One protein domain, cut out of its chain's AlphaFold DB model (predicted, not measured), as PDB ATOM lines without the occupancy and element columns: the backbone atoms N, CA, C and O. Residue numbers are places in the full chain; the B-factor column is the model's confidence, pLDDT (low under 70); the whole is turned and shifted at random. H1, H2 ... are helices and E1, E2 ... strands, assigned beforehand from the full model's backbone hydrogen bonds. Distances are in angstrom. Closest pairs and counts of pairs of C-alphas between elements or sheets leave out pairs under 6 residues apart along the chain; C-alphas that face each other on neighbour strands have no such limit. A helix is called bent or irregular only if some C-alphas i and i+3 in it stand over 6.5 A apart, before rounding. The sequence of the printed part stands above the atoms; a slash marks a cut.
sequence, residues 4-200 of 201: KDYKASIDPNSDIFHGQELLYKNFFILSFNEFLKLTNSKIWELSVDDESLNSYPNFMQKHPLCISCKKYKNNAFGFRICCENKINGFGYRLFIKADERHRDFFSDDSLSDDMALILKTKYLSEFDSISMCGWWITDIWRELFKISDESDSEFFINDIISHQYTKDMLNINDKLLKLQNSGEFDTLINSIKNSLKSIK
ATOM      1  N   LYS A   4     105.969 198.960 174.951       93.06
ATOM      2  CA  LYS A   4     105.031 197.960 174.408       93.06
ATOM      3  C   LYS A   4     104.298 197.178 175.500       93.06
ATOM      4  O   LYS A   4     103.094 196.959 175.390       93.06
ATOM      5  N   ASP A   5     105.008 196.823 176.571       92.62
ATOM      6  CA  ASP A   5     104.452 196.078 177.701       92.62
ATOM      7  C   ASP A   5     103.532 196.985 178.524       92.62
ATOM      8  O   ASP A   5     102.428 196.591 178.897       92.62
ATOM      9  N   TYR A   6     103.941 198.243 178.726       90.88
ATOM     10  CA  TYR A   6     103.107 199.258 179.359       90.88
ATOM     11  C   TYR A   6     101.795 199.465 178.597       90.88
ATOM     12  O   TYR A   6     100.720 199.404 179.190       90.88
ATOM     13  N   LYS A   7     101.867 199.629 177.274       89.12
ATOM     14  CA  LYS A   7     100.697 199.759 176.399       89.12
ATOM     15  C   LYS A   7      99.776 198.543 176.485       89.12
ATOM     16  O   LYS A   7      98.566 198.723 176.552       89.12
ATOM     17  N   ALA A   8     100.332 197.331 176.510       86.50
ATOM     18  CA  ALA A   8      99.557 196.098 176.649       86.50
ATOM     19  C   ALA A   8      98.893 195.948 178.032       86.50
ATOM     20  O   ALA A   8      97.901 195.235 178.154       86.50
ATOM     21  N   SER A   9      99.422 196.620 179.062       85.81
ATOM     22  CA  SER A   9      98.858 196.605 180.419       85.81
ATOM     23  C   SER A   9      97.654 197.538 180.615       85.81
ATOM     24  O   SER A   9      96.961 197.421 181.625       85.81
ATOM     25  N   ILE A  10      97.393 198.458 179.677       81.38
ATOM     26  CA  ILE A  10      96.250 199.380 179.743       81.38
ATOM     27  C   ILE A  10      95.007 198.720 179.133       81.38
ATOM     28  O   ILE A  10      95.080 198.115 178.065       81.38
ATOM     29  N   ASP A  11      93.853 198.861 179.799       67.50
ATOM     30  CA  ASP A  11      92.569 198.337 179.319       67.50
ATOM     31  C   ASP A  11      92.209 198.934 177.939       67.50
ATOM     32  O   ASP A  11      92.056 200.158 177.826       67.50
ATOM     33  N   PRO A  12      92.030 198.102 176.894       61.09
ATOM     34  CA  PRO A  12      91.644 198.555 175.557       61.09
ATOM     35  C   PRO A  12      90.265 199.237 175.491       61.09
ATOM     36  O   PRO A  12      89.959 199.846 174.468       61.09
ATOM     37  N   ASN A  13      89.447 199.174 176.551       60.47
ATOM     38  CA  ASN A  13      88.173 199.904 176.657       60.47
ATOM     39  C   ASN A  13      88.321 201.360 177.138       60.47
ATOM     40  O   ASN A  13      87.329 202.088 177.205       60.47
ATOM     41  N   SER A  14      89.533 201.800 177.487       59.34
ATOM     42  CA  SER A  14      89.810 203.212 177.759       59.34
ATOM     43  C   SER A  14      89.853 204.006 176.441       59.34
ATOM     44  O   SER A  14      90.465 203.578 175.467       59.34
ATOM     45  N   ASP A  15      89.132 205.130 176.389       54.19
ATOM     46  CA  ASP A  15      88.851 205.939 175.190       54.19
ATOM     47  C   ASP A  15      90.073 206.113 174.256       54.19
ATOM     48  O   ASP A  15      91.060 206.747 174.615       54.19
ATOM     49  N   ILE A  16      90.016 205.541 173.047       52.41
ATOM     50  CA  ILE A  16      91.180 205.256 172.178       52.41
ATOM     51  C   ILE A  16      91.857 206.534 171.635       52.41
ATOM     52  O   ILE A  16      93.060 206.526 171.357       52.41
ATOM     53  N   PHE A  17      91.122 207.647 171.510       49.47
ATOM     54  CA  PHE A  17      91.660 208.918 170.996       49.47
ATOM     55  C   PHE A  17      92.281 209.800 172.091       49.47
ATOM     56  O   PHE A  17      93.356 210.354 171.875       49.47
ATOM     57  N   HIS A  18      91.686 209.858 173.289       55.06
ATOM     58  CA  HIS A  18      92.330 210.446 174.476       55.06
ATOM     59  C   HIS A  18      93.415 209.524 175.063       55.06
ATOM     60  O   HIS A  18      94.334 209.976 175.748       55.06
ATOM     61  N   GLY A  19      93.334 208.229 174.760       68.19
ATOM     62  CA  GLY A  19      94.187 207.184 175.300       68.19
ATOM     63  C   GLY A  19      95.617 207.239 174.785       68.19
ATOM     64  O   GLY A  19      96.525 206.962 175.556       68.19
ATOM     65  N   GLN A  20      95.862 207.637 173.529       77.31
ATOM     66  CA  GLN A  20      97.239 207.699 173.018       77.31
ATOM     67  C   GLN A  20      98.054 208.806 173.684       77.31
ATOM     68  O   GLN A  20      99.170 208.546 174.130       77.31
ATOM     69  N   GLU A  21      97.516 210.024 173.780       80.88
ATOM     70  CA  GLU A  21      98.237 211.118 174.431       80.88
ATOM     71  C   GLU A  21      98.517 210.785 175.902       80.88
ATOM     72  O   GLU A  21      99.654 210.888 176.371       80.88
ATOM     73  N   LEU A  22      97.485 210.307 176.600       84.12
ATOM     74  CA  LEU A  22      97.564 209.909 177.999       84.12
ATOM     75  C   LEU A  22      98.530 208.732 178.221       84.12
ATOM     76  O   LEU A  22      99.261 208.723 179.209       84.12
ATOM     77  N   LEU A  23      98.591 207.774 177.291       87.19
ATOM     78  CA  LEU A  23      99.522 206.643 177.326       87.19
ATOM     79  C   LEU A  23     100.978 207.127 177.322       87.19
ATOM     80  O   LEU A  23     101.755 206.744 178.196       87.19
ATOM     81  N   TYR A  24     101.355 207.992 176.378       89.50
ATOM     82  CA  TYR A  24     102.719 208.532 176.339       89.50
ATOM     83  C   TYR A  24     103.015 209.427 177.553       89.50
ATOM     84  O   TYR A  24     104.105 209.319 178.118       89.50
ATOM     85  N   LYS A  25     102.051 210.250 178.005       90.19
ATOM     86  CA  LYS A  25     102.177 211.043 179.245       90.19
ATOM     87  C   LYS A  25     102.502 210.171 180.438       90.19
ATOM     88  O   LYS A  25     103.499 210.400 181.122       90.19
ATOM     89  N   ASN A  26     101.689 209.152 180.666       91.25
ATOM     90  CA  ASN A  26     101.833 208.298 181.829       91.25
ATOM     91  C   ASN A  26     103.108 207.452 181.760       91.25
ATOM     92  O   ASN A  26     103.772 207.290 182.782       91.25
ATOM     93  N   PHE A  27     103.505 206.986 180.571       93.25
ATOM     94  CA  PHE A  27     104.794 206.318 180.400       93.25
ATOM     95  C   PHE A  27     105.965 207.249 180.737       93.25
ATOM     96  O   PHE A  27     106.903 206.849 181.428       93.25
ATOM     97  N   PHE A  28     105.911 208.508 180.302       93.56
ATOM     98  CA  PHE A  28     106.951 209.483 180.615       93.56
ATOM     99  C   PHE A  28     107.001 209.820 182.111       93.56
ATOM    100  O   PHE A  28     108.081 209.850 182.697       93.56
ATOM    101  N   ILE A  29     105.839 210.005 182.747       94.38
ATOM    102  CA  ILE A  29     105.721 210.218 184.200       94.38
ATOM    103  C   ILE A  29     106.304 209.025 184.965       94.38
ATOM    104  O   ILE A  29     107.074 209.214 185.909       94.38
ATOM    105  N   LEU A  30     105.974 207.798 184.552       95.50
ATOM    106  CA  LEU A  30     106.558 206.581 185.114       95.50
ATOM    107  C   LEU A  30     108.085 206.603 184.989       95.50
ATOM    108  O   LEU A  30     108.777 206.449 185.995       95.50
ATOM    109  N   SER A  31     108.589 206.859 183.783       96.12
ATOM    110  CA  SER A  31     110.025 206.888 183.493       96.12
ATOM    111  C   SER A  31     110.758 207.939 184.338       96.12
ATOM    112  O   SER A  31     111.849 207.706 184.856       96.12
ATOM    113  N   PHE A  32     110.139 209.105 184.537       96.44
ATOM    114  CA  PHE A  32     110.686 210.163 185.383       96.44
ATOM    115  C   PHE A  32     110.727 209.761 186.859       96.44
ATOM    116  O   PHE A  32     111.728 209.992 187.537       96.44
ATOM    117  N   ASN A  33     109.675 209.112 187.360       96.25
ATOM    118  CA  ASN A  33     109.646 208.608 188.731       96.25
ATOM    119  C   ASN A  33     110.701 207.520 188.971       96.25
ATOM    120  O   ASN A  33     111.315 207.489 190.038       96.25
ATOM    121  N   GLU A  34     110.929 206.637 188.000       96.62
ATOM    122  CA  GLU A  34     111.997 205.633 188.062       96.62
ATOM    123  C   GLU A  34     113.378 206.287 188.062       96.62
ATOM    124  O   GLU A  34     114.195 205.989 188.934       96.62
ATOM    125  N   PHE A  35     113.600 207.279 187.197       96.56
ATOM    126  CA  PHE A  35     114.817 208.088 187.215       96.56
ATOM    127  C   PHE A  35     115.073 208.750 188.579       96.56
ATOM    128  O   PHE A  35     116.198 208.690 189.088       96.56
ATOM    129  N   LEU A  36     114.053 209.349 189.204       95.44
ATOM    130  CA  LEU A  36     114.192 209.955 190.533       95.44
ATOM    131  C   LEU A  36     114.566 208.918 191.600       95.44
ATOM    132  O   LEU A  36     115.407 209.206 192.452       95.44
ATOM    133  N   LYS A  37     113.982 207.714 191.544       94.50
ATOM    134  CA  LYS A  37     114.307 206.610 192.463       94.50
ATOM    135  C   LYS A  37     115.742 206.112 192.276       94.50
ATOM    136  O   LYS A  37     116.437 205.918 193.268       94.50
ATOM    137  N   LEU A  38     116.181 205.926 191.029       92.75
ATOM    138  CA  LEU A  38     117.500 205.371 190.698       92.75
ATOM    139  C   LEU A  38     118.643 206.344 191.000       92.75
ATOM    140  O   LEU A  38     119.684 205.945 191.514       92.75
ATOM    141  N   THR A  39     118.453 207.625 190.686       92.00
ATOM    142  CA  THR A  39     119.524 208.630 190.788       92.00
ATOM    143  C   THR A  39     119.488 209.428 192.086       92.00
ATOM    144  O   THR A  39     120.446 210.137 192.393       92.00
ATOM    145  N   ASN A  40     118.379 209.366 192.835       89.31
ATOM    146  CA  ASN A  40     118.087 210.265 193.956       89.31
ATOM    147  C   ASN A  40     118.249 211.755 193.575       89.31
ATOM    148  O   ASN A  40     118.616 212.602 194.396       89.31
ATOM    149  N   SER A  41     118.019 212.082 192.299       89.50
ATOM    150  CA  SER A  41     118.160 213.440 191.792       89.50
ATOM    151  C   SER A  41     117.150 214.372 192.456       89.50
ATOM    152  O   SER A  41     115.946 214.127 192.455       89.50
ATOM    153  N   LYS A  42     117.637 215.505 192.968       89.19
ATOM    154  CA  LYS A  42     116.789 216.580 193.512       89.19
ATOM    155  C   LYS A  42     116.707 217.807 192.610       89.19
ATOM    156  O   LYS A  42     115.869 218.675 192.863       89.19
ATOM    157  N   ILE A  43     117.562 217.878 191.588       93.50
ATOM    158  CA  ILE A  43     117.740 219.063 190.740       93.50
ATOM    159  C   ILE A  43     116.800 219.087 189.538       93.50
ATOM    160  O   ILE A  43     116.535 220.163 189.022       93.50
ATOM    161  N   TRP A  44     116.288 217.939 189.107       95.31
ATOM    162  CA  TRP A  44     115.365 217.849 187.979       95.31
ATOM    163  C   TRP A  44     113.916 217.898 188.471       95.31
ATOM    164  O   TRP A  44     113.590 217.366 189.535       95.31
ATOM    165  N   GLU A  45     113.051 218.564 187.716       94.94
ATOM    166  CA  GLU A  45     111.604 218.587 187.926       94.94
ATOM    167  C   GLU A  45     110.880 218.279 186.613       94.94
ATOM    168  O   GLU A  45     111.404 218.536 185.528       94.94
ATOM    169  N   LEU A  46     109.689 217.699 186.745       94.75
ATOM    170  CA  LEU A  46     108.779 217.413 185.650       94.75
ATOM    171  C   LEU A  46     107.580 218.349 185.770       94.75
ATOM    172  O   LEU A  46     106.936 218.389 186.820       94.75
ATOM    173  N   SER A  47     107.270 219.043 184.686       91.81
ATOM    174  CA  SER A  47     106.019 219.770 184.505       91.81
ATOM    175  C   SER A  47     105.124 219.001 183.540       91.81
ATOM    176  O   SER A  47     105.583 218.562 182.483       91.81
ATOM    177  N   VAL A  48     103.854 218.851 183.917       91.00
ATOM    178  CA  VAL A  48     102.811 218.182 183.132       91.00
ATOM    179  C   VAL A  48     101.674 219.173 182.938       91.00
ATOM    180  O   VAL A  48     101.151 219.679 183.928       91.00
ATOM    181  N   ASP A  49     101.332 219.460 181.684       87.56
ATOM    182  CA  ASP A  49     100.264 220.389 181.292       87.56
ATOM    183  C   ASP A  49     100.346 221.765 181.990       87.56
ATOM    184  O   ASP A  49      99.342 222.420 182.259       87.56
ATOM    185  N   ASP A  50     101.568 222.220 182.288       86.50
ATOM    186  CA  ASP A  50     101.824 223.509 182.929       86.50
ATOM    187  C   ASP A  50     101.738 224.631 181.891       86.50
ATOM    188  O   ASP A  50     102.692 224.919 181.163       86.50
ATOM    189  N   GLU A  51     100.579 225.283 181.833       81.88
ATOM    190  CA  GLU A  51     100.312 226.357 180.876       81.88
ATOM    191  C   GLU A  51     101.243 227.559 181.032       81.88
ATOM    192  O   GLU A  51     101.440 228.304 180.066       81.88
ATOM    193  N   SER A  52     101.862 227.741 182.205       77.69
ATOM    194  CA  SER A  52     102.856 228.800 182.385       77.69
ATOM    195  C   SER A  52     104.069 228.590 181.483       77.69
ATOM    196  O   SER A  52     104.763 229.554 181.171       77.69
ATOM    197  N   LEU A  53     104.319 227.355 181.030       77.00
ATOM    198  CA  LEU A  53     105.421 226.995 180.144       77.00
ATOM    199  C   LEU A  53     105.099 227.166 178.660       77.00
ATOM    200  O   LEU A  53     106.010 227.004 177.852       77.00
ATOM    201  N   ASN A  54     103.858 227.507 178.304       75.56
ATOM    202  CA  ASN A  54     103.480 227.760 176.918       75.56
ATOM    203  C   ASN A  54     104.193 229.006 176.371       75.56
ATOM    204  O   ASN A  54     104.360 230.015 177.065       75.56
ATOM    205  N   SER A  55     104.575 228.935 175.100       67.62
ATOM    206  CA  SER A  55     105.405 229.952 174.460       67.62
ATOM    207  C   SER A  55     104.574 231.040 173.779       67.62
ATOM    208  O   SER A  55     103.611 230.770 173.065       67.62
ATOM    209  N   TYR A  56     104.952 232.303 173.988       61.84
ATOM    210  CA  TYR A  56     104.322 233.485 173.381       61.84
ATOM    211  C   TYR A  56     105.195 234.065 172.247       61.84
ATOM    212  O   TYR A  56     106.418 234.055 172.392       61.84
ATOM    213  N   PRO A  57     104.636 234.649 171.162       50.03
ATOM    214  CA  PRO A  57     103.213 234.740 170.794       50.03
ATOM    215  C   PRO A  57     102.659 233.469 170.132       50.03
ATOM    216  O   PRO A  57     101.461 233.390 169.873       50.03
ATOM    217  N   ASN A  58     103.508 232.470 169.881       52.28
ATOM    218  CA  ASN A  58     103.129 231.201 169.268       52.28
ATOM    219  C   ASN A  58     102.400 230.273 170.259       52.28
ATOM    220  O   ASN A  58     102.845 229.158 170.517       52.28
ATOM    221  N   PHE A  59     101.212 230.687 170.725       51.78
ATOM    222  CA  PHE A  59     100.290 229.879 171.549       51.78
ATOM    223  C   PHE A  59      99.895 228.529 170.912       51.78
ATOM    224  O   PHE A  59      99.237 227.705 171.546       51.78
ATOM    225  N   MET A  60     100.272 228.308 169.650       55.66
ATOM    226  CA  MET A  60     100.117 227.043 168.936       55.66
ATOM    227  C   MET A  60     101.065 225.951 169.444       55.66
ATOM    228  O   MET A  60     100.739 224.774 169.312       55.66
ATOM    229  N   GLN A  61     102.219 226.309 170.017       61.97
ATOM    230  CA  GLN A  61     103.159 225.335 170.571       61.97
ATOM    231  C   GLN A  61     102.847 225.115 172.049       61.97
ATOM    232  O   GLN A  61     103.223 225.897 172.922       61.97
ATOM    233  N   LYS A  62     102.111 224.035 172.314       73.81
ATOM    234  CA  LYS A  62     101.899 223.527 173.669       73.81
ATOM    235  C   LYS A  62     103.049 222.607 174.042       73.81
ATOM    236  O   LYS A  62     103.499 221.807 173.215       73.81
ATOM    237  N   HIS A  63     103.439 222.656 175.311       77.44
ATOM    238  CA  HIS A  63     104.399 221.720 175.889       77.44
ATOM    239  C   HIS A  63     103.742 220.903 177.006       77.44
ATOM    240  O   HIS A  63     103.903 221.223 178.182       77.44
ATOM    241  N   PRO A  64     102.996 219.839 176.653       83.00
ATOM    242  CA  PRO A  64     102.311 219.004 177.638       83.00
ATOM    243  C   PRO A  64     103.249 218.359 178.661       83.00
ATOM    244  O   PRO A  64     102.824 218.017 179.759       83.00
ATOM    245  N   LEU A  65     104.517 218.152 178.301       89.50
ATOM    246  CA  LEU A  65     105.543 217.604 179.180       89.50
ATOM    247  C   LEU A  65     106.840 218.377 178.990       89.50
ATOM    248  O   LEU A  65     107.326 218.503 177.863       89.50
ATOM    249  N   CYS A  66     107.428 218.815 180.100       90.00
ATOM    250  CA  CYS A  66     108.759 219.407 180.129       90.00
ATOM    251  C   CYS A  66     109.553 218.911 181.334       90.00
ATOM    252  O   CYS A  66     109.050 218.884 182.454       90.00
ATOM    253  N   ILE A  67     110.828 218.611 181.113       92.75
ATOM    254  CA  ILE A  67     111.822 218.444 182.169       92.75
ATOM    255  C   ILE A  67     112.642 219.729 182.268       92.75
ATOM    256  O   ILE A  67     113.166 220.223 181.264       92.75
ATOM    257  N   SER A  68     112.788 220.252 183.482       91.69
ATOM    258  CA  SER A  68     113.631 221.411 183.786       91.69
ATOM    259  C   SER A  68     114.601 221.116 184.922       91.69
ATOM    260  O   SER A  68     114.361 220.289 185.803       91.69
ATOM    261  N   CYS A  69     115.725 221.831 184.916       93.44
ATOM    262  CA  CYS A  69     116.632 221.869 186.053       93.44
ATOM    263  C   CYS A  69     116.225 223.021 186.985       93.44
ATOM    264  O   CYS A  69     116.278 224.193 186.604       93.44
ATOM    265  N   LYS A  70     115.864 222.695 188.233       92.00
ATOM    266  CA  LYS A  70     115.417 223.633 189.281       92.00
ATOM    267  C   LYS A  70     116.399 224.772 189.530       92.00
ATOM    268  O   LYS A  70     115.980 225.854 189.931       92.00
ATOM    269  N   LYS A  71     117.689 224.544 189.263       91.44
ATOM    270  CA  LYS A  71     118.751 225.557 189.351       91.44
ATOM    271  C   LYS A  71     118.424 226.821 188.547       91.44
ATOM    272  O   LYS A  71     118.824 227.902 188.961       91.44
ATOM    273  N   TYR A  72     117.690 226.695 187.439       89.19
ATOM    274  CA  TYR A  72     117.420 227.798 186.509       89.19
ATOM    275  C   TYR A  72     115.962 228.279 186.518       89.19
ATOM    276  O   TYR A  72     115.590 229.118 185.702       89.19
ATOM    277  N   LYS A  73     115.118 227.780 187.431       82.81
ATOM    278  CA  LYS A  73     113.661 228.027 187.445       82.81
ATOM    279  C   LYS A  73     113.268 229.513 187.432       82.81
ATOM    280  O   LYS A  73     112.242 229.881 186.864       82.81
ATOM    281  N   ASN A  74     114.089 230.357 188.054       79.56
ATOM    282  CA  ASN A  74     113.836 231.791 188.210       79.56
ATOM    283  C   ASN A  74     114.728 232.666 187.320       79.56
ATOM    284  O   ASN A  74     114.760 233.883 187.493       79.56
ATOM    285  N   ASN A  75     115.456 232.067 186.382       86.12
ATOM    286  CA  ASN A  75     116.348 232.811 185.508       86.12
ATOM    287  C   ASN A  75     115.570 233.463 184.362       86.12
ATOM    288  O   ASN A  75     114.536 232.959 183.919       86.12
ATOM    289  N   ALA A  76     116.103 234.576 183.859       82.31
ATOM    290  CA  ALA A  76     115.618 235.214 182.642       82.31
ATOM    291  C   ALA A  76     115.869 234.330 181.415       82.31
ATOM    292  O   ALA A  76     115.104 234.389 180.464       82.31
ATOM    293  N   PHE A  77     116.901 233.487 181.456       81.38
ATOM    294  CA  PHE A  77     117.189 232.489 180.434       81.38
ATOM    295  C   PHE A  77     117.154 231.096 181.045       81.38
ATOM    296  O   PHE A  77     117.738 230.871 182.108       81.38
ATOM    297  N   GLY A  78     116.499 230.163 180.367       81.00
ATOM    298  CA  GLY A  78     116.416 228.782 180.815       81.00
ATOM    299  C   GLY A  78     116.388 227.817 179.643       81.00
ATOM    300  O   GLY A  78     115.981 228.184 178.542       81.00
ATOM    301  N   PHE A  79     116.777 226.568 179.894       84.62
ATOM    302  CA  PHE A  79     116.463 225.463 178.996       84.62
ATOM    303  C   PHE A  79     115.506 224.460 179.629       84.62
ATOM    304  O   PHE A  79     115.438 224.306 180.853       84.62
ATOM    305  N   ARG A  80     114.783 223.761 178.762       87.25
ATOM    306  CA  ARG A  80     113.921 222.627 179.084       87.25
ATOM    307  C   ARG A  80     114.114 221.528 178.054       87.25
ATOM    308  O   ARG A  80     114.591 221.771 176.946       87.25
ATOM    309  N   ILE A  81     113.696 220.328 178.422       89.12
ATOM    310  CA  ILE A  81     113.522 219.211 177.501       89.12
ATOM    311  C   ILE A  81     112.023 218.966 177.410       89.12
ATOM    312  O   ILE A  81     111.430 218.517 178.386       89.12
ATOM    313  N   CYS A  82     111.403 219.310 176.287       86.25
ATOM    314  CA  CYS A  82     109.950 219.288 176.142       86.25
ATOM    315  C   CYS A  82     109.522 218.452 174.940       86.25
ATOM    316  O   CYS A  82     110.268 218.326 173.963       86.25
ATOM    317  N   CYS A  83     108.298 217.935 174.990       83.56
ATOM    318  CA  CYS A  83     107.621 217.485 173.781       83.56
ATOM    319  C   CYS A  83     107.014 218.677 173.013       83.56
ATOM    320  O   CYS A  83     106.663 219.705 173.598       83.56
ATOM    321  N   GLU A  84     106.940 218.562 171.684       70.31
ATOM    322  CA  GLU A  84     106.358 219.573 170.788       70.31
ATOM    323  C   GLU A  84     105.267 218.939 169.938       70.31
ATOM    324  O   GLU A  84     105.590 218.112 169.090       70.31
ATOM    325  N   ASN A  85     104.010 219.373 170.090       62.28
ATOM    326  CA  ASN A  85     102.849 219.021 169.245       62.28
ATOM    327  C   ASN A  85     102.483 217.517 169.151       62.28
ATOM    328  O   ASN A  85     101.325 217.185 168.918       62.28
ATOM    329  N   LYS A  86     103.437 216.606 169.355       70.56
ATOM    330  CA  LYS A  86     103.325 215.156 169.446       70.56
ATOM    331  C   LYS A  86     104.013 214.727 170.733       70.56
ATOM    332  O   LYS A  86     105.189 214.997 170.963       70.56
ATOM    333  N   ILE A  87     103.271 214.041 171.588       77.50
ATOM    334  CA  ILE A  87     103.731 213.680 172.932       77.50
ATOM    335  C   ILE A  87     104.789 212.563 172.962       77.50
ATOM    336  O   ILE A  87     105.353 212.255 174.006       77.50
ATOM    337  N   ASN A  88     105.062 211.940 171.816       80.19
ATOM    338  CA  ASN A  88     105.965 210.801 171.700       80.19
ATOM    339  C   ASN A  88     107.412 211.184 171.345       80.19
ATOM    340  O   ASN A  88     108.228 210.286 171.141       80.19
ATOM    341  N   GLY A  89     107.743 212.476 171.261       82.62
ATOM    342  CA  GLY A  89     109.083 212.962 170.936       82.62
ATOM    343  C   GLY A  89     109.509 214.123 171.831       82.62
ATOM    344  O   GLY A  89     108.719 215.029 172.076       82.62
ATOM    345  N   PHE A  90     110.761 214.110 172.288       85.38
ATOM    346  CA  PHE A  90     111.334 215.119 173.181       85.38
ATOM    347  C   PHE A  90     112.546 215.796 172.561       85.38
ATOM    348  O   PHE A  90     113.365 215.159 171.897       85.38
ATOM    349  N   GLY A  91     112.658 217.094 172.816       83.75
ATOM    350  CA  GLY A  91     113.714 217.942 172.294       83.75
ATOM    351  C   GLY A  91     114.131 219.029 173.271       83.75
ATOM    352  O   GLY A  91     113.412 219.343 174.219       83.75
ATOM    353  N   TYR A  92     115.298 219.615 173.027       82.62
ATOM    354  CA  TYR A  92     115.813 220.715 173.835       82.62
ATOM    355  C   TYR A  92     115.186 222.040 173.408       82.62
ATOM    356  O   TYR A  92     115.056 222.312 172.216       82.62
ATOM    357  N   ARG A  93     114.837 222.876 174.386       78.31
ATOM    358  CA  ARG A  93     114.329 224.238 174.204       78.31
ATOM    359  C   ARG A  93     115.133 225.194 175.049       78.31
ATOM    360  O   ARG A  93     115.303 224.932 176.233       78.31
ATOM    361  N   LEU A  94     115.558 226.306 174.463       79.19
ATOM    362  CA  LEU A  94     116.018 227.470 175.205       79.19
ATOM    363  C   LEU A  94     114.943 228.551 175.093       79.19
ATOM    364  O   LEU A  94     114.451 228.813 173.998       79.19
ATOM    365  N   PHE A  95     114.607 229.172 176.216       77.19
ATOM    366  CA  PHE A  95     113.567 230.187 176.302       77.19
ATOM    367  C   PHE A  95     114.053 231.391 177.108       77.19
ATOM    368  O   PHE A  95     114.953 231.290 177.953       77.19
ATOM    369  N   ILE A  96     113.398 232.528 176.875       79.06
ATOM    370  CA  ILE A  96     113.506 233.721 177.714       79.06
ATOM    371  C   ILE A  96     112.253 233.836 178.575       79.06
ATOM    372  O   ILE A  96     111.136 233.749 178.068       79.06
ATOM    373  N   LYS A  97     112.426 234.100 179.868       76.31
ATOM    374  CA  LYS A  97     111.360 234.535 180.767       76.31
ATOM    375  C   LYS A  97     111.358 236.061 180.875       76.31
ATOM    376  O   LYS A  97     112.265 236.651 181.462       76.31
ATOM    377  N   ALA A  98     110.320 236.699 180.345       68.25
ATOM    378  CA  ALA A  98     110.110 238.140 180.444       68.25
ATOM    379  C   ALA A  98     108.651 238.434 180.812       68.25
ATOM    380  O   ALA A  98     107.733 237.905 180.191       68.25
ATOM    381  N   ASP A  99     108.443 239.263 181.841       64.62
ATOM    382  CA  ASP A  99     107.119 239.635 182.362       64.62
ATOM    383  C   ASP A  99     106.212 238.418 182.641       64.62
ATOM    384  O   ASP A  99     105.071 238.353 182.190       64.62
ATOM    385  N   GLU A 100     106.767 237.423 183.346       66.50
ATOM    386  CA  GLU A 100     106.129 236.136 183.699       66.50
ATOM    387  C   GLU A 100     105.762 235.225 182.517       66.50
ATOM    388  O   GLU A 100     105.276 234.116 182.727       66.50
ATOM    389  N   ARG A 101     106.061 235.634 181.281       67.00
ATOM    390  CA  ARG A 101     105.825 234.844 180.068       67.00
ATOM    391  C   ARG A 101     107.113 234.199 179.583       67.00
ATOM    392  O   ARG A 101     108.183 234.804 179.666       67.00
ATOM    393  N   HIS A 102     106.995 232.996 179.028       74.12
ATOM    394  CA  HIS A 102     108.078 232.372 178.280       74.12
ATOM    395  C   HIS A 102     107.965 232.739 176.802       74.12
ATOM    396  O   HIS A 102     106.888 232.688 176.202       74.12
ATOM    397  N   ARG A 103     109.089 233.148 176.222       70.69
ATOM    398  CA  ARG A 103     109.247 233.323 174.785       70.69
ATOM    399  C   ARG A 103     110.281 232.336 174.292       70.69
ATOM    400  O   ARG A 103     111.431 232.370 174.732       70.69
ATOM    401  N   ASP A 104     109.849 231.492 173.370       67.19
ATOM    402  CA  ASP A 104     110.766 230.696 172.582       67.19
ATOM    403  C   ASP A 104     111.350 231.553 171.474       67.19
ATOM    404  O   ASP A 104     110.667 232.371 170.857       67.19
ATOM    405  N   PHE A 105     112.610 231.299 171.159       60.72
ATOM    406  CA  PHE A 105     113.281 231.923 170.028       60.72
ATOM    407  C   PHE A 105     112.912 231.286 168.675       60.72
ATOM    408  O   PHE A 105     113.744 231.188 167.777       60.72
ATOM    409  N   PHE A 106     111.683 230.782 168.568       53.09
ATOM    410  CA  PHE A 106     111.116 230.134 167.383       53.09
ATOM    411  C   PHE A 106     109.930 230.928 166.814       53.09
ATOM    412  O   PHE A 106     109.119 230.396 166.059       53.09
ATOM    413  N   SER A 107     109.749 232.177 167.243       52.97
ATOM    414  CA  SER A 107     108.687 233.040 166.729       52.97
ATOM    415  C   SER A 107     109.146 233.761 165.467       52.97
ATOM    416  O   SER A 107     110.226 234.341 165.500       52.97
ATOM    417  N   ASP A 108     108.280 233.845 164.452       53.88
ATOM    418  CA  ASP A 108     108.397 234.715 163.261       53.88
ATOM    419  C   ASP A 108     108.329 236.229 163.605       53.88
ATOM    420  O   ASP A 108     107.777 237.045 162.869       53.88
ATOM    421  N   ASP A 109     108.835 236.615 164.774       61.38
ATOM    422  CA  ASP A 109     108.915 237.981 165.277       61.38
ATOM    423  C   ASP A 109     110.381 238.409 165.189       61.38
ATOM    424  O   ASP A 109     111.243 237.826 165.854       61.38
ATOM    425  N   SER A 110     110.652 239.443 164.386       65.75
ATOM    426  CA  SER A 110     111.996 239.984 164.143       65.75
ATOM    427  C   SER A 110     112.739 240.327 165.433       65.75
ATOM    428  O   SER A 110     113.963 240.240 165.489       65.75
ATOM    429  N   LEU A 111     112.007 240.670 166.499       68.31
ATOM    430  CA  LEU A 111     112.599 240.920 167.804       68.31
ATOM    431  C   LEU A 111     113.282 239.666 168.365       68.31
ATOM    432  O   LEU A 111     114.410 239.746 168.843       68.31
ATOM    433  N   SER A 112     112.618 238.511 168.323       67.31
ATOM    434  CA  SER A 112     113.180 237.259 168.842       67.31
ATOM    435  C   SER A 112     114.419 236.826 168.056       67.31
ATOM    436  O   SER A 112     115.349 236.286 168.659       67.31
ATOM    437  N   ASP A 113     114.464 237.120 166.756       69.75
ATOM    438  CA  ASP A 113     115.602 236.835 165.874       69.75
ATOM    439  C   ASP A 113     116.804 237.755 166.136       69.75
ATOM    440  O   ASP A 113     117.934 237.280 166.269       69.75
ATOM    441  N   ASP A 114     116.589 239.060 166.302       73.25
ATOM    442  CA  ASP A 114     117.670 239.995 166.655       73.25
ATOM    443  C   ASP A 114     118.282 239.637 168.013       73.25
ATOM    444  O   ASP A 114     119.500 239.634 168.224       73.25
ATOM    445  N   MET A 115     117.420 239.265 168.950       74.00
ATOM    446  CA  MET A 115     117.807 238.814 170.275       74.00
ATOM    447  C   MET A 115     118.566 237.495 170.259       74.00
ATOM    448  O   MET A 115     119.576 237.349 170.958       74.00
ATOM    449  N   ALA A 116     118.085 236.552 169.453       73.81
ATOM    450  CA  ALA A 116     118.777 235.313 169.174       73.81
ATOM    451  C   ALA A 116     120.199 235.580 168.709       73.81
ATOM    452  O   ALA A 116     121.161 235.038 169.257       73.81
ATOM    453  N   LEU A 117     120.323 236.464 167.726       76.19
ATOM    454  CA  LEU A 117     121.586 236.794 167.104       76.19
ATOM    455  C   LEU A 117     122.556 237.455 168.087       76.19
ATOM    456  O   LEU A 117     123.724 237.065 168.133       76.19
ATOM    457  N   ILE A 118     122.093 238.399 168.914       79.25
ATOM    458  CA  ILE A 118     122.935 239.051 169.932       79.25
ATOM    459  C   ILE A 118     123.468 238.024 170.932       79.25
ATOM    460  O   ILE A 118     124.666 238.008 171.221       79.25
ATOM    461  N   LEU A 119     122.605 237.151 171.455       78.94
ATOM    462  CA  LEU A 119     123.024 236.136 172.422       78.94
ATOM    463  C   LEU A 119     124.047 235.172 171.824       78.94
ATOM    464  O   LEU A 119     125.085 234.926 172.440       78.94
ATOM    465  N   LYS A 120     123.794 234.700 170.602       77.62
ATOM    466  CA  LYS A 120     124.688 233.798 169.868       77.62
ATOM    467  C   LYS A 120     126.048 234.420 169.597       77.62
ATOM    468  O   LYS A 120     127.070 233.816 169.891       77.62
ATOM    469  N   THR A 121     126.068 235.624 169.040       78.81
ATOM    470  CA  THR A 121     127.311 236.230 168.544       78.81
ATOM    471  C   THR A 121     128.155 236.831 169.660       78.81
ATOM    472  O   THR A 121     129.381 236.729 169.620       78.81
ATOM    473  N   LYS A 122     127.519 237.427 170.675       83.44
ATOM    474  CA  LYS A 122     128.223 238.166 171.727       83.44
ATOM    475  C   LYS A 122     128.490 237.344 172.985       83.44
ATOM    476  O   LYS A 122     129.529 237.537 173.609       83.44
ATOM    477  N   TYR A 123     127.560 236.476 173.384       84.69
ATOM    478  CA  TYR A 123     127.590 235.853 174.714       84.69
ATOM    479  C   TYR A 123     127.814 234.339 174.692       84.69
ATOM    480  O   TYR A 123     128.331 233.797 175.669       84.69
ATOM    481  N   LEU A 124     127.426 233.666 173.605       83.06
ATOM    482  CA  LEU A 124     127.412 232.204 173.492       83.06
ATOM    483  C   LEU A 124     128.254 231.661 172.330       83.06
ATOM    484  O   LEU A 124     128.183 230.471 172.038       83.06
ATOM    485  N   SER A 125     129.066 232.499 171.689       82.31
ATOM    486  CA  SER A 125     129.878 232.121 170.523       82.31
ATOM    487  C   SER A 125     130.962 231.086 170.833       82.31
ATOM    488  O   SER A 125     131.514 230.490 169.918       82.31
ATOM    489  N   GLU A 126     131.246 230.848 172.117       83.62
ATOM    490  CA  GLU A 126     132.165 229.812 172.598       83.62
ATOM    491  C   GLU A 126     131.570 228.391 172.589       83.62
ATOM    492  O   GLU A 126     132.299 227.431 172.823       83.62
ATOM    493  N   PHE A 127     130.260 228.237 172.352       80.94
ATOM    494  CA  PHE A 127     129.588 226.936 172.355       80.94
ATOM    495  C   PHE A 127     129.326 226.439 170.932       80.94
ATOM    496  O   PHE A 127     128.384 226.891 170.284       80.94
ATOM    497  N   ASP A 128     130.079 225.430 170.487       76.62
ATOM    498  CA  ASP A 128     129.936 224.824 169.149       76.62
ATOM    499  C   ASP A 128     128.536 224.240 168.878       76.62
ATOM    500  O   ASP A 128     128.104 224.122 167.732       76.62
ATOM    501  N   SER A 129     127.806 223.863 169.934       71.19
ATOM    502  CA  SER A 129     126.432 223.362 169.838       71.19
ATOM    503  C   SER A 129     125.415 224.461 169.520       71.19
ATOM    504  O   SER A 129     124.308 224.158 169.076       71.19
ATOM    505  N   ILE A 130     125.762 225.736 169.705       69.44
ATOM    506  CA  ILE A 130     124.907 226.859 169.335       69.44
ATOM    507  C   ILE A 130     125.137 227.192 167.863       69.44
ATOM    508  O   ILE A 130     126.157 227.757 167.474       69.44
ATOM    509  N   SER A 131     124.148 226.876 167.027       62.34
ATOM    510  CA  SER A 131     124.217 227.227 165.612       62.34
ATOM    511  C   SER A 131     124.253 228.745 165.404       62.34
ATOM    512  O   SER A 131     123.416 229.484 165.934       62.34
ATOM    513  N   MET A 132     125.185 229.199 164.557       53.50
ATOM    514  CA  MET A 132     125.255 230.588 164.092       53.50
ATOM    515  C   MET A 132     124.215 230.917 163.009       53.50
ATOM    516  O   MET A 132     124.017 232.094 162.709       53.50
ATOM    517  N   CYS A 133     123.528 229.924 162.424       48.88
ATOM    518  CA  CYS A 133     122.364 230.203 161.577       48.88
ATOM    519  C   CYS A 133     121.170 230.626 162.456       48.88
ATOM    520  O   CYS A 133     121.121 230.279 163.635       48.88
ATOM    521  N   GLY A 134     120.246 231.435 161.918       42.75
ATOM    522  CA  GLY A 134     119.284 232.245 162.691       42.75
ATOM    523  C   GLY A 134     118.501 231.504 163.781       42.75
ATOM    524  O   GLY A 134     118.198 232.072 164.824       42.75
ATOM    525  N   TRP A 135     118.284 230.201 163.641       49.84
ATOM    526  CA  TRP A 135     117.435 229.433 164.545       49.84
ATOM    527  C   TRP A 135     118.285 228.857 165.681       49.84
ATOM    528  O   TRP A 135     119.334 228.261 165.447       49.84
ATOM    529  N   TRP A 136     117.931 229.115 166.945       52.94
ATOM    530  CA  TRP A 136     118.673 228.600 168.123       52.94
ATOM    531  C   TRP A 136     118.840 227.095 168.122       52.94
ATOM    532  O   TRP A 136     119.777 226.549 168.693       52.94
ATOM    533  N   ILE A 137     117.863 226.464 167.497       51.06
ATOM    534  CA  ILE A 137     117.653 225.050 167.435       51.06
ATOM    535  C   ILE A 137     117.327 224.831 165.970       51.06
ATOM    536  O   ILE A 137     116.205 225.071 165.531       51.06
ATOM    537  N   THR A 138     118.317 224.439 165.176       44.59
ATOM    538  CA  THR A 138     118.012 223.752 163.918       44.59
ATOM    539  C   THR A 138     117.005 222.640 164.232       44.59
ATOM    540  O   THR A 138     117.088 222.059 165.318       44.59
ATOM    541  N   ASP A 139     116.089 222.309 163.321       47.16
ATOM    542  CA  ASP A 139     115.087 221.241 163.507       47.16
ATOM    543  C   ASP A 139     115.667 219.905 164.038       47.16
ATOM    544  O   ASP A 139     114.935 219.078 164.566       47.16
ATOM    545  N   ILE A 140     116.992 219.731 163.983       47.72
ATOM    546  CA  ILE A 140     117.810 218.648 164.543       47.72
ATOM    547  C   ILE A 140     117.512 218.321 166.020       47.72
ATOM    548  O   ILE A 140     117.631 217.157 166.395       47.72
ATOM    549  N   TRP A 141     117.140 219.281 166.881       61.44
ATOM    550  CA  TRP A 141     116.829 218.951 168.292       61.44
ATOM    551  C   TRP A 141     115.346 218.737 168.559       61.44
ATOM    552  O   TRP A 141     114.982 218.431 169.696       61.44
ATOM    553  N   ARG A 142     114.485 218.890 167.549       62.84
ATOM    554  CA  ARG A 142     113.071 218.538 167.663       62.84
ATOM    555  C   ARG A 142     112.951 217.020 167.623       62.84
ATOM    556  O   ARG A 142     113.471 216.379 166.719       62.84
ATOM    557  N   GLU A 143     112.268 216.448 168.612       71.00
ATOM    558  CA  GLU A 143     112.035 215.001 168.712       71.00
ATOM    559  C   GLU A 143     113.312 214.124 168.702       71.00
ATOM    560  O   GLU A 143     113.269 212.992 168.214       71.00
ATOM    561  N   LEU A 144     114.438 214.613 169.244       80.00
ATOM    562  CA  LEU A 144     115.691 213.847 169.333       80.00
ATOM    563  C   LEU A 144     115.499 212.509 170.064       80.00
ATOM    564  O   LEU A 144     116.097 211.500 169.695       80.00
ATOM    565  N   PHE A 145     114.638 212.497 171.082       87.50
ATOM    566  CA  PHE A 145     114.318 211.298 171.849       87.50
ATOM    567  C   PHE A 145     112.873 210.895 171.605       87.50
ATOM    568  O   PHE A 145     111.948 211.574 172.052       87.50
ATOM    569  N   LYS A 146     112.674 209.779 170.903       89.81
ATOM    570  CA  LYS A 146     111.345 209.234 170.610       89.81
ATOM    571  C   LYS A 146     111.015 208.083 171.547       89.81
ATOM    572  O   LYS A 146     111.853 207.212 171.779       89.81
ATOM    573  N   ILE A 147     109.784 208.064 172.048       90.06
ATOM    574  CA  ILE A 147     109.237 206.888 172.722       90.06
ATOM    575  C   ILE A 147     108.891 205.869 171.633       90.06
ATOM    576  O   ILE A 147     108.050 206.119 170.770       90.06
ATOM    577  N   SER A 148     109.574 204.733 171.677       91.81
ATOM    578  CA  SER A 148     109.355 203.564 170.827       91.81
ATOM    579  C   SER A 148     108.896 202.388 171.682       91.81
ATOM    580  O   SER A 148     109.049 202.417 172.900       91.81
ATOM    581  N   ASP A 149     108.403 201.325 171.054       93.25
ATOM    582  CA  ASP A 149     107.987 200.095 171.741       93.25
ATOM    583  C   ASP A 149     109.086 199.492 172.640       93.25
ATOM    584  O   ASP A 149     108.777 198.893 173.672       93.25
ATOM    585  N   GLU A 150     110.359 199.713 172.295       95.81
ATOM    586  CA  GLU A 150     111.529 199.231 173.043       95.81
ATOM    587  C   GLU A 150     112.082 200.239 174.064       95.81
ATOM    588  O   GLU A 150     113.018 199.915 174.809       95.81
ATOM    589  N   SER A 151     111.511 201.447 174.134       95.38
ATOM    590  CA  SER A 151     111.867 202.428 175.160       95.38
ATOM    591  C   SER A 151     111.595 201.839 176.538       95.38
ATOM    592  O   SER A 151     110.501 201.341 176.804       95.38
ATOM    593  N   ASP A 152     112.603 201.882 177.406       96.69
ATOM    594  CA  ASP A 152     112.520 201.359 178.766       96.69
ATOM    595  C   ASP A 152     112.299 202.488 179.752       96.69
ATOM    596  O   ASP A 152     113.099 203.423 179.790       96.69
ATOM    597  N   SER A 153     111.258 202.392 180.568       95.69
ATOM    598  CA  SER A 153     110.957 203.422 181.554       95.69
ATOM    599  C   SER A 153     112.118 203.660 182.529       95.69
ATOM    600  O   SER A 153     112.379 204.806 182.899       95.69
ATOM    601  N   GLU A 154     112.896 202.618 182.850       96.06
ATOM    602  CA  GLU A 154     113.976 202.714 183.839       96.06
ATOM    603  C   GLU A 154     115.151 203.557 183.330       96.06
ATOM    604  O   GLU A 154     115.839 204.220 184.110       96.06
ATOM    605  N   PHE A 155     115.363 203.561 182.012       94.94
ATOM    606  CA  PHE A 155     116.521 204.191 181.381       94.94
ATOM    607  C   PHE A 155     116.164 205.429 180.563       94.94
ATOM    608  O   PHE A 155     116.996 206.320 180.453       94.94
ATOM    609  N   PHE A 156     114.931 205.560 180.064       94.88
ATOM    610  CA  PHE A 156     114.570 206.583 179.077       94.88
ATOM    611  C   PHE A 156     114.934 208.008 179.518       94.88
ATOM    612  O   PHE A 156     115.598 208.739 178.785       94.88
ATOM    613  N   ILE A 157     114.563 208.403 180.739       95.62
ATOM    614  CA  ILE A 157     114.925 209.730 181.260       95.62
ATOM    615  C   ILE A 157     116.413 209.817 181.580       95.62
ATOM    616  O   ILE A 157     117.033 210.847 181.324       95.62
ATOM    617  N   ASN A 158     117.009 208.756 182.121       94.38
ATOM    618  CA  ASN A 158     118.436 208.750 182.422       94.38
ATOM    619  C   ASN A 158     119.286 208.933 181.153       94.38
ATOM    620  O   ASN A 158     120.267 209.675 181.177       94.38
ATOM    621  N   ASP A 159     118.885 208.330 180.038       93.81
ATOM    622  CA  ASP A 159     119.551 208.456 178.743       93.81
ATOM    623  C   ASP A 159     119.462 209.894 178.223       93.81
ATOM    624  O   ASP A 159     120.476 210.474 177.836       93.81
ATOM    625  N   ILE A 160     118.282 210.517 178.318       93.06
ATOM    626  CA  ILE A 160     118.093 211.939 177.997       93.06
ATOM    627  C   ILE A 160     119.009 212.814 178.865       93.06
ATOM    628  O   ILE A 160     119.732 213.672 178.355       93.06
ATOM    629  N   ILE A 161     118.998 212.617 180.185       94.31
ATOM    630  CA  ILE A 161     119.739 213.465 181.128       94.31
ATOM    631  C   ILE A 161     121.258 213.266 181.024       94.31
ATOM    632  O   ILE A 161     122.014 214.227 181.175       94.31
ATOM    633  N   SER A 162     121.718 212.046 180.747       92.94
ATOM    634  CA  SER A 162     123.144 211.725 180.593       92.94
ATOM    635  C   SER A 162     123.708 212.087 179.213       92.94
ATOM    636  O   SER A 162     124.936 212.163 179.061       92.94
ATOM    637  N   HIS A 163     122.835 212.368 178.238       91.62
ATOM    638  CA  HIS A 163     123.203 212.760 176.884       91.62
ATOM    639  C   HIS A 163     124.122 213.994 176.858       91.62
ATOM    640  O   HIS A 163     123.960 214.933 177.643       91.62
ATOM    641  N   GLN A 164     125.064 214.029 175.907       87.62
ATOM    642  CA  GLN A 164     126.036 215.123 175.783       87.62
ATOM    643  C   GLN A 164     125.354 216.489 175.617       87.62
ATOM    644  O   GLN A 164     125.709 217.430 176.317       87.62
ATOM    645  N   TYR A 165     124.300 216.577 174.799       85.44
ATOM    646  CA  TYR A 165     123.530 217.819 174.657       85.44
ATOM    647  C   TYR A 165     122.925 218.330 175.968       85.44
ATOM    648  O   TYR A 165     122.877 219.537 176.172       85.44
ATOM    649  N   THR A 166     122.518 217.455 176.894       89.00
ATOM    650  CA  THR A 166     122.053 217.915 178.211       89.00
ATOM    651  C   THR A 166     123.186 218.589 178.977       89.00
ATOM    652  O   THR A 166     122.975 219.639 179.583       89.00
ATOM    653  N   LYS A 167     124.408 218.044 178.913       90.00
ATOM    654  CA  LYS A 167     125.594 218.661 179.527       90.00
ATOM    655  C   LYS A 167     125.918 220.009 178.885       90.00
ATOM    656  O   LYS A 167     126.162 220.975 179.603       90.00
ATOM    657  N   ASP A 168     125.851 220.096 177.561       86.31
ATOM    658  CA  ASP A 168     126.101 221.345 176.838       86.31
ATOM    659  C   ASP A 168     125.067 222.415 177.220       86.31
ATOM    660  O   ASP A 168     125.436 223.545 177.540       86.31
ATOM    661  N   MET A 169     123.784 222.046 177.300       86.62
ATOM    662  CA  MET A 169     122.711 222.949 177.732       86.62
ATOM    663  C   MET A 169     122.891 223.433 179.172       86.62
ATOM    664  O   MET A 169     122.637 224.608 179.458       86.62
ATOM    665  N   LEU A 170     123.354 222.562 180.074       90.69
ATOM    666  CA  LEU A 170     123.708 222.949 181.441       90.69
ATOM    667  C   LEU A 170     124.849 223.976 181.449       90.69
ATOM    668  O   LEU A 170     124.728 224.987 182.136       90.69
ATOM    669  N   ASN A 171     125.903 223.763 180.657       91.06
ATOM    670  CA  ASN A 171     127.039 224.688 180.569       91.06
ATOM    671  C   ASN A 171     126.628 226.056 180.001       91.06
ATOM    672  O   ASN A 171     127.001 227.093 180.555       91.06
ATOM    673  N   ILE A 172     125.810 226.057 178.945       87.69
ATOM    674  CA  ILE A 172     125.226 227.273 178.368       87.69
ATOM    675  C   ILE A 172     124.413 228.013 179.434       87.69
ATOM    676  O   ILE A 172     124.609 229.206 179.650       87.69
ATOM    677  N   ASN A 173     123.541 227.313 180.162       89.31
ATOM    678  CA  ASN A 173     122.709 227.941 181.193       89.31
ATOM    679  C   ASN A 173     123.523 228.465 182.376       89.31
ATOM    680  O   ASN A 173     123.176 229.503 182.936       89.31
ATOM    681  N   ASP A 174     124.630 227.816 182.721       92.75
ATOM    682  CA  ASP A 174     125.555 228.315 183.735       92.75
ATOM    683  C   ASP A 174     126.275 229.590 183.300       92.75
ATOM    684  O   ASP A 174     126.446 230.505 184.113       92.75
ATOM    685  N   LYS A 175     126.653 229.697 182.022       90.38
ATOM    686  CA  LYS A 175     127.172 230.949 181.459       90.38
ATOM    687  C   LYS A 175     126.108 232.045 181.504       90.38
ATOM    688  O   LYS A 175     126.390 233.136 181.999       90.38
ATOM    689  N   LEU A 176     124.886 231.743 181.063       88.12
ATOM    690  CA  LEU A 176     123.773 232.695 181.070       88.12
ATOM    691  C   LEU A 176     123.435 233.168 182.493       88.12
ATOM    692  O   LEU A 176     123.242 234.359 182.721       88.12
ATOM    693  N   LEU A 177     123.440 232.267 183.477       90.94
ATOM    694  CA  LEU A 177     123.232 232.618 184.882       90.94
ATOM    695  C   LEU A 177     124.342 233.539 185.412       90.94
ATOM    696  O   LEU A 177     124.047 234.506 186.112       90.94
ATOM    697  N   LYS A 178     125.611 233.286 185.071       91.88
ATOM    698  CA  LYS A 178     126.723 234.171 185.461       91.88
ATOM    699  C   LYS A 178     126.562 235.575 184.878       91.88
ATOM    700  O   LYS A 178     126.703 236.538 185.622       91.88
ATOM    701  N   LEU A 179     126.220 235.672 183.593       89.38
ATOM    702  CA  LEU A 179     125.981 236.942 182.897       89.38
ATOM    703  C   LEU A 179     124.764 237.696 183.457       89.38
ATOM    704  O   LEU A 179     124.765 238.921 183.544       89.38
ATOM    705  N   GLN A 180     123.724 236.969 183.875       88.25
ATOM    706  CA  GLN A 180     122.583 237.562 184.569       88.25
ATOM    707  C   GLN A 180     123.004 238.123 185.933       88.25
ATOM    708  O   GLN A 180     122.666 239.253 186.264       88.25
ATOM    709  N   ASN A 181     123.764 237.352 186.712       90.50
ATOM    710  CA  ASN A 181     124.207 237.766 188.043       90.50
ATOM    711  C   ASN A 181     125.239 238.906 188.004       90.50
ATOM    712  O   ASN A 181     125.342 239.644 188.981       90.50
ATOM    713  N   SER A 182     125.995 239.058 186.909       90.94
ATOM    714  CA  SER A 182     126.919 240.183 186.711       90.94
ATOM    715  C   SER A 182     126.233 241.465 186.226       90.94
ATOM    716  O   SER A 182     126.883 242.506 186.167       90.94
ATOM    717  N   GLY A 183     124.940 241.410 185.880       87.25
ATOM    718  CA  GLY A 183     124.202 242.534 185.294       87.25
ATOM    719  C   GLY A 183     124.520 242.779 183.814       87.25
ATOM    720  O   GLY A 183     123.962 243.685 183.198       87.25
ATOM    721  N   GLU A 184     125.360 241.951 183.182       85.06
ATOM    722  CA  GLU A 184     125.686 242.071 181.752       85.06
ATOM    723  C   GLU A 184     124.474 241.850 180.837       85.06
ATOM    724  O   GLU A 184     124.477 242.278 179.676       85.06
ATOM    725  N   PHE A 185     123.427 241.209 181.364       83.06
ATOM    726  CA  PHE A 185     122.138 241.075 180.698       83.06
ATOM    727  C   PHE A 185     121.129 242.170 181.011       83.06
ATOM    728  O   PHE A 185     120.102 242.195 180.341       83.06
ATOM    729  N   ASP A 186     121.384 243.100 181.929       82.62
ATOM    730  CA  ASP A 186     120.376 244.098 182.308       82.62
ATOM    731  C   ASP A 186     119.948 244.949 181.112       82.62
ATOM    732  O   ASP A 186     118.756 245.163 180.892       82.62
ATOM    733  N   THR A 187     120.896 245.370 180.269       80.81
ATOM    734  CA  THR A 187     120.586 246.098 179.031       80.81
ATOM    735  C   THR A 187     119.755 245.249 178.070       80.81
ATOM    736  O   THR A 187     118.763 245.735 177.530       80.81
ATOM    737  N   LEU A 188     120.120 243.975 177.887       78.56
ATOM    738  CA  LEU A 188     119.406 243.059 176.998       78.56
ATOM    739  C   LEU A 188     117.985 242.784 177.514       78.56
ATOM    740  O   LEU A 188     117.027 242.920 176.764       78.56
ATOM    741  N   ILE A 189     117.830 242.482 178.805       76.19
ATOM    742  CA  ILE A 189     116.547 242.212 179.466       76.19
ATOM    743  C   ILE A 189     115.655 243.453 179.479       76.19
ATOM    744  O   ILE A 189     114.451 243.351 179.246       76.19
ATOM    745  N   ASN A 190     116.213 244.638 179.715       79.06
ATOM    746  CA  ASN A 190     115.443 245.876 179.643       79.06
ATOM    747  C   ASN A 190     115.003 246.176 178.207       79.06
ATOM    748  O   ASN A 190     113.856 246.577 178.003       79.06
ATOM    749  N   SER A 191     115.860 245.909 177.217       75.88
ATOM    750  CA  SER A 191     115.478 245.985 175.806       75.88
ATOM    751  C   SER A 191     114.314 245.040 175.496       75.88
ATOM    752  O   SER A 191     113.349 245.478 174.877       75.88
ATOM    753  N   ILE A 192     114.338 243.797 176.006       70.56
ATOM    754  CA  ILE A 192     113.217 242.843 175.881       70.56
ATOM    755  C   ILE A 192     111.942 243.471 176.411       70.56
ATOM    756  O   ILE A 192     110.965 243.624 175.685       70.56
ATOM    757  N   LYS A 193     111.952 243.848 177.691       72.19
ATOM    758  CA  LYS A 193     110.765 244.348 178.389       72.19
ATOM    759  C   LYS A 193     110.185 245.581 177.699       72.19
ATOM    760  O   LYS A 193     108.966 245.714 177.608       72.19
ATOM    761  N   ASN A 194     111.035 246.471 177.195       72.50
ATOM    762  CA  ASN A 194     110.596 247.667 176.483       72.50
ATOM    763  C   ASN A 194     109.954 247.327 175.134       72.50
ATOM    764  O   ASN A 194     108.857 247.816 174.853       72.50
ATOM    765  N   SER A 195     110.559 246.433 174.352       66.62
ATOM    766  CA  SER A 195     109.963 245.969 173.097       66.62
ATOM    767  C   SER A 195     108.627 245.252 173.334       66.62
ATOM    768  O   SER A 195     107.655 245.512 172.626       66.62
ATOM    769  N   LEU A 196     108.505 244.450 174.399       62.62
ATOM    770  CA  LEU A 196     107.246 243.784 174.771       62.62
ATOM    771  C   LEU A 196     106.114 244.752 175.123       62.62
ATOM    772  O   LEU A 196     104.952 244.473 174.823       62.62
ATOM    773  N   LYS A 197     106.433 245.877 175.768       65.19
ATOM    774  CA  LYS A 197     105.447 246.916 176.087       65.19
ATOM    775  C   LYS A 197     104.940 247.622 174.832       65.19
ATOM    776  O   LYS A 197     103.760 247.943 174.777       65.19
ATOM    777  N   SER A 198     105.801 247.821 173.832       58.50
ATOM    778  CA  SER A 198     105.437 248.518 172.590       58.50
ATOM    779  C   SER A 198     104.442 247.751 171.710       58.50
ATOM    780  O   SER A 198     103.661 248.380 171.016       58.50
ATOM    781  N   ILE A 199     104.407 246.415 171.804       55.16
ATOM    782  CA  ILE A 199     103.491 245.543 171.041       55.16
ATOM    783  C   ILE A 199     102.057 245.548 171.622       55.16
ATOM    784  O   ILE A 199     101.120 245.087 170.976       55.16
ATOM    785  N   LYS A 200     101.858 246.034 172.857       50.22
ATOM    786  CA  LYS A 200     100.538 246.075 173.520       50.22
ATOM    787  C   LYS A 200      99.716 247.340 173.220       50.22
ATOM    788  O   LYS A 200      98.581 247.406 173.691       50.22
TER     789      LYS A 200
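What this domain is: This is residues 4 to 200 of the 201 residues of the protein "Effector protein" of Campylobacter sputorum biovar sputorum (UniProt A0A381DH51). A strongly twisted sheet of five strands makes the core of an elongated body: H2 packs along it toward one end, H5 runs along E3, and H3 and H6 run opposite ways at the other end. H4 packs on H2 and leads to H5, while residues 124 to 152, with no named element, return from the H3 end to H4. The printed part has 197 residues, with six named helices and five named strands in the order H1 H2 E1 E2 E3 E4 E5 H3 H4 H5 H6; the sheet's order is E1 E2 E3 E4 E5, antiparallel, and the class is mixed. The whole is compact, with a radius of gyration of the C-alphas of 17.8 A and spans of 55 by 35 by 28 A.

How they stand to each other: Start at the sheet, a meander, each strand the antiparallel neighbour of the one before: E1, residues 44 to 48, E2, 65 to 69, E3, 77 to 84, E4, 86 to 98, and E5, 101 to 104. Look for N 45 and O 68, 2.9 A, between E1 and E2; N 67 and O 81, 2.8 A, between E2 and E3; N 80 and O 93, 2.8 A, between E3 and E4; and N 96 and O 103, 2.9 A, between E4 and E5. E4 bends by 113 degrees at residue 89, and residues 89 to 90 pair with 145 to 146. H5, residues 164 to 181, is over E3 at a height over the sheet of 8.1 A, with closest C-alphas Gly 78 and Asn 173, 6.4 A. H2, residues 16 to 39, is on the sheet at 8.8 A height, with C-alphas Tyr 24 and Asn 88 of E4 closest, 6.1 A. H4, residues 153 to 162, only grazes the sheet and touches residues 27 to 35 of H2, closest at the C-alphas of Ser 31 and Ser 153, 4.1 A. H3, residues 110 to 123, only just grazes the sheet; it is close to but not clearly touching H6, residues 186 to 198, at a shallow tilt of 2 degrees, opposite ways, the closest C-alphas being Leu 111 and Ser 195, 7.8 A. H5 and H6 on one face of the sheet make two layers, helices on one face of a sheet. H1, residues 4 to 9, is close to but not clearly touching H2, at C-alphas Lys 7 and Leu 23, 7.0 A. Each O i to N i+4 pair is within hydrogen-bond range in H1, H3, H5 and H6, against 18 of 20 in H2 and 4 of 6 in H4.

Where its parts are: Find C-alpha 16 at (91.180, 205.256, 172.178), where H2 begins its 34.1 A. E4 spans 26.4 A from C-alpha 86 at (103.325, 215.156, 169.446), H5 25.8 A, E3 19.4 A and H3 19.3 A. H4 is irregular: C-alphas 154 and 157 are 7.5 A apart. H6 spans 18.4 A to C-alpha 198 at (105.437, 248.518, 172.590).

The domain as a whole: The C-alphas of Asn 13 and Ser 182, 56.8 A apart, are the farthest apart. The printed part has no cut; the links E1 to E2 and H3 to H4 are long, and residues 12 to 18, of which 16 to 18 belong to H2, stand free. The mean pLDDT of the printed part is 79.1, with 50 residues under 70, among them 104 to 113 and 130 to 142.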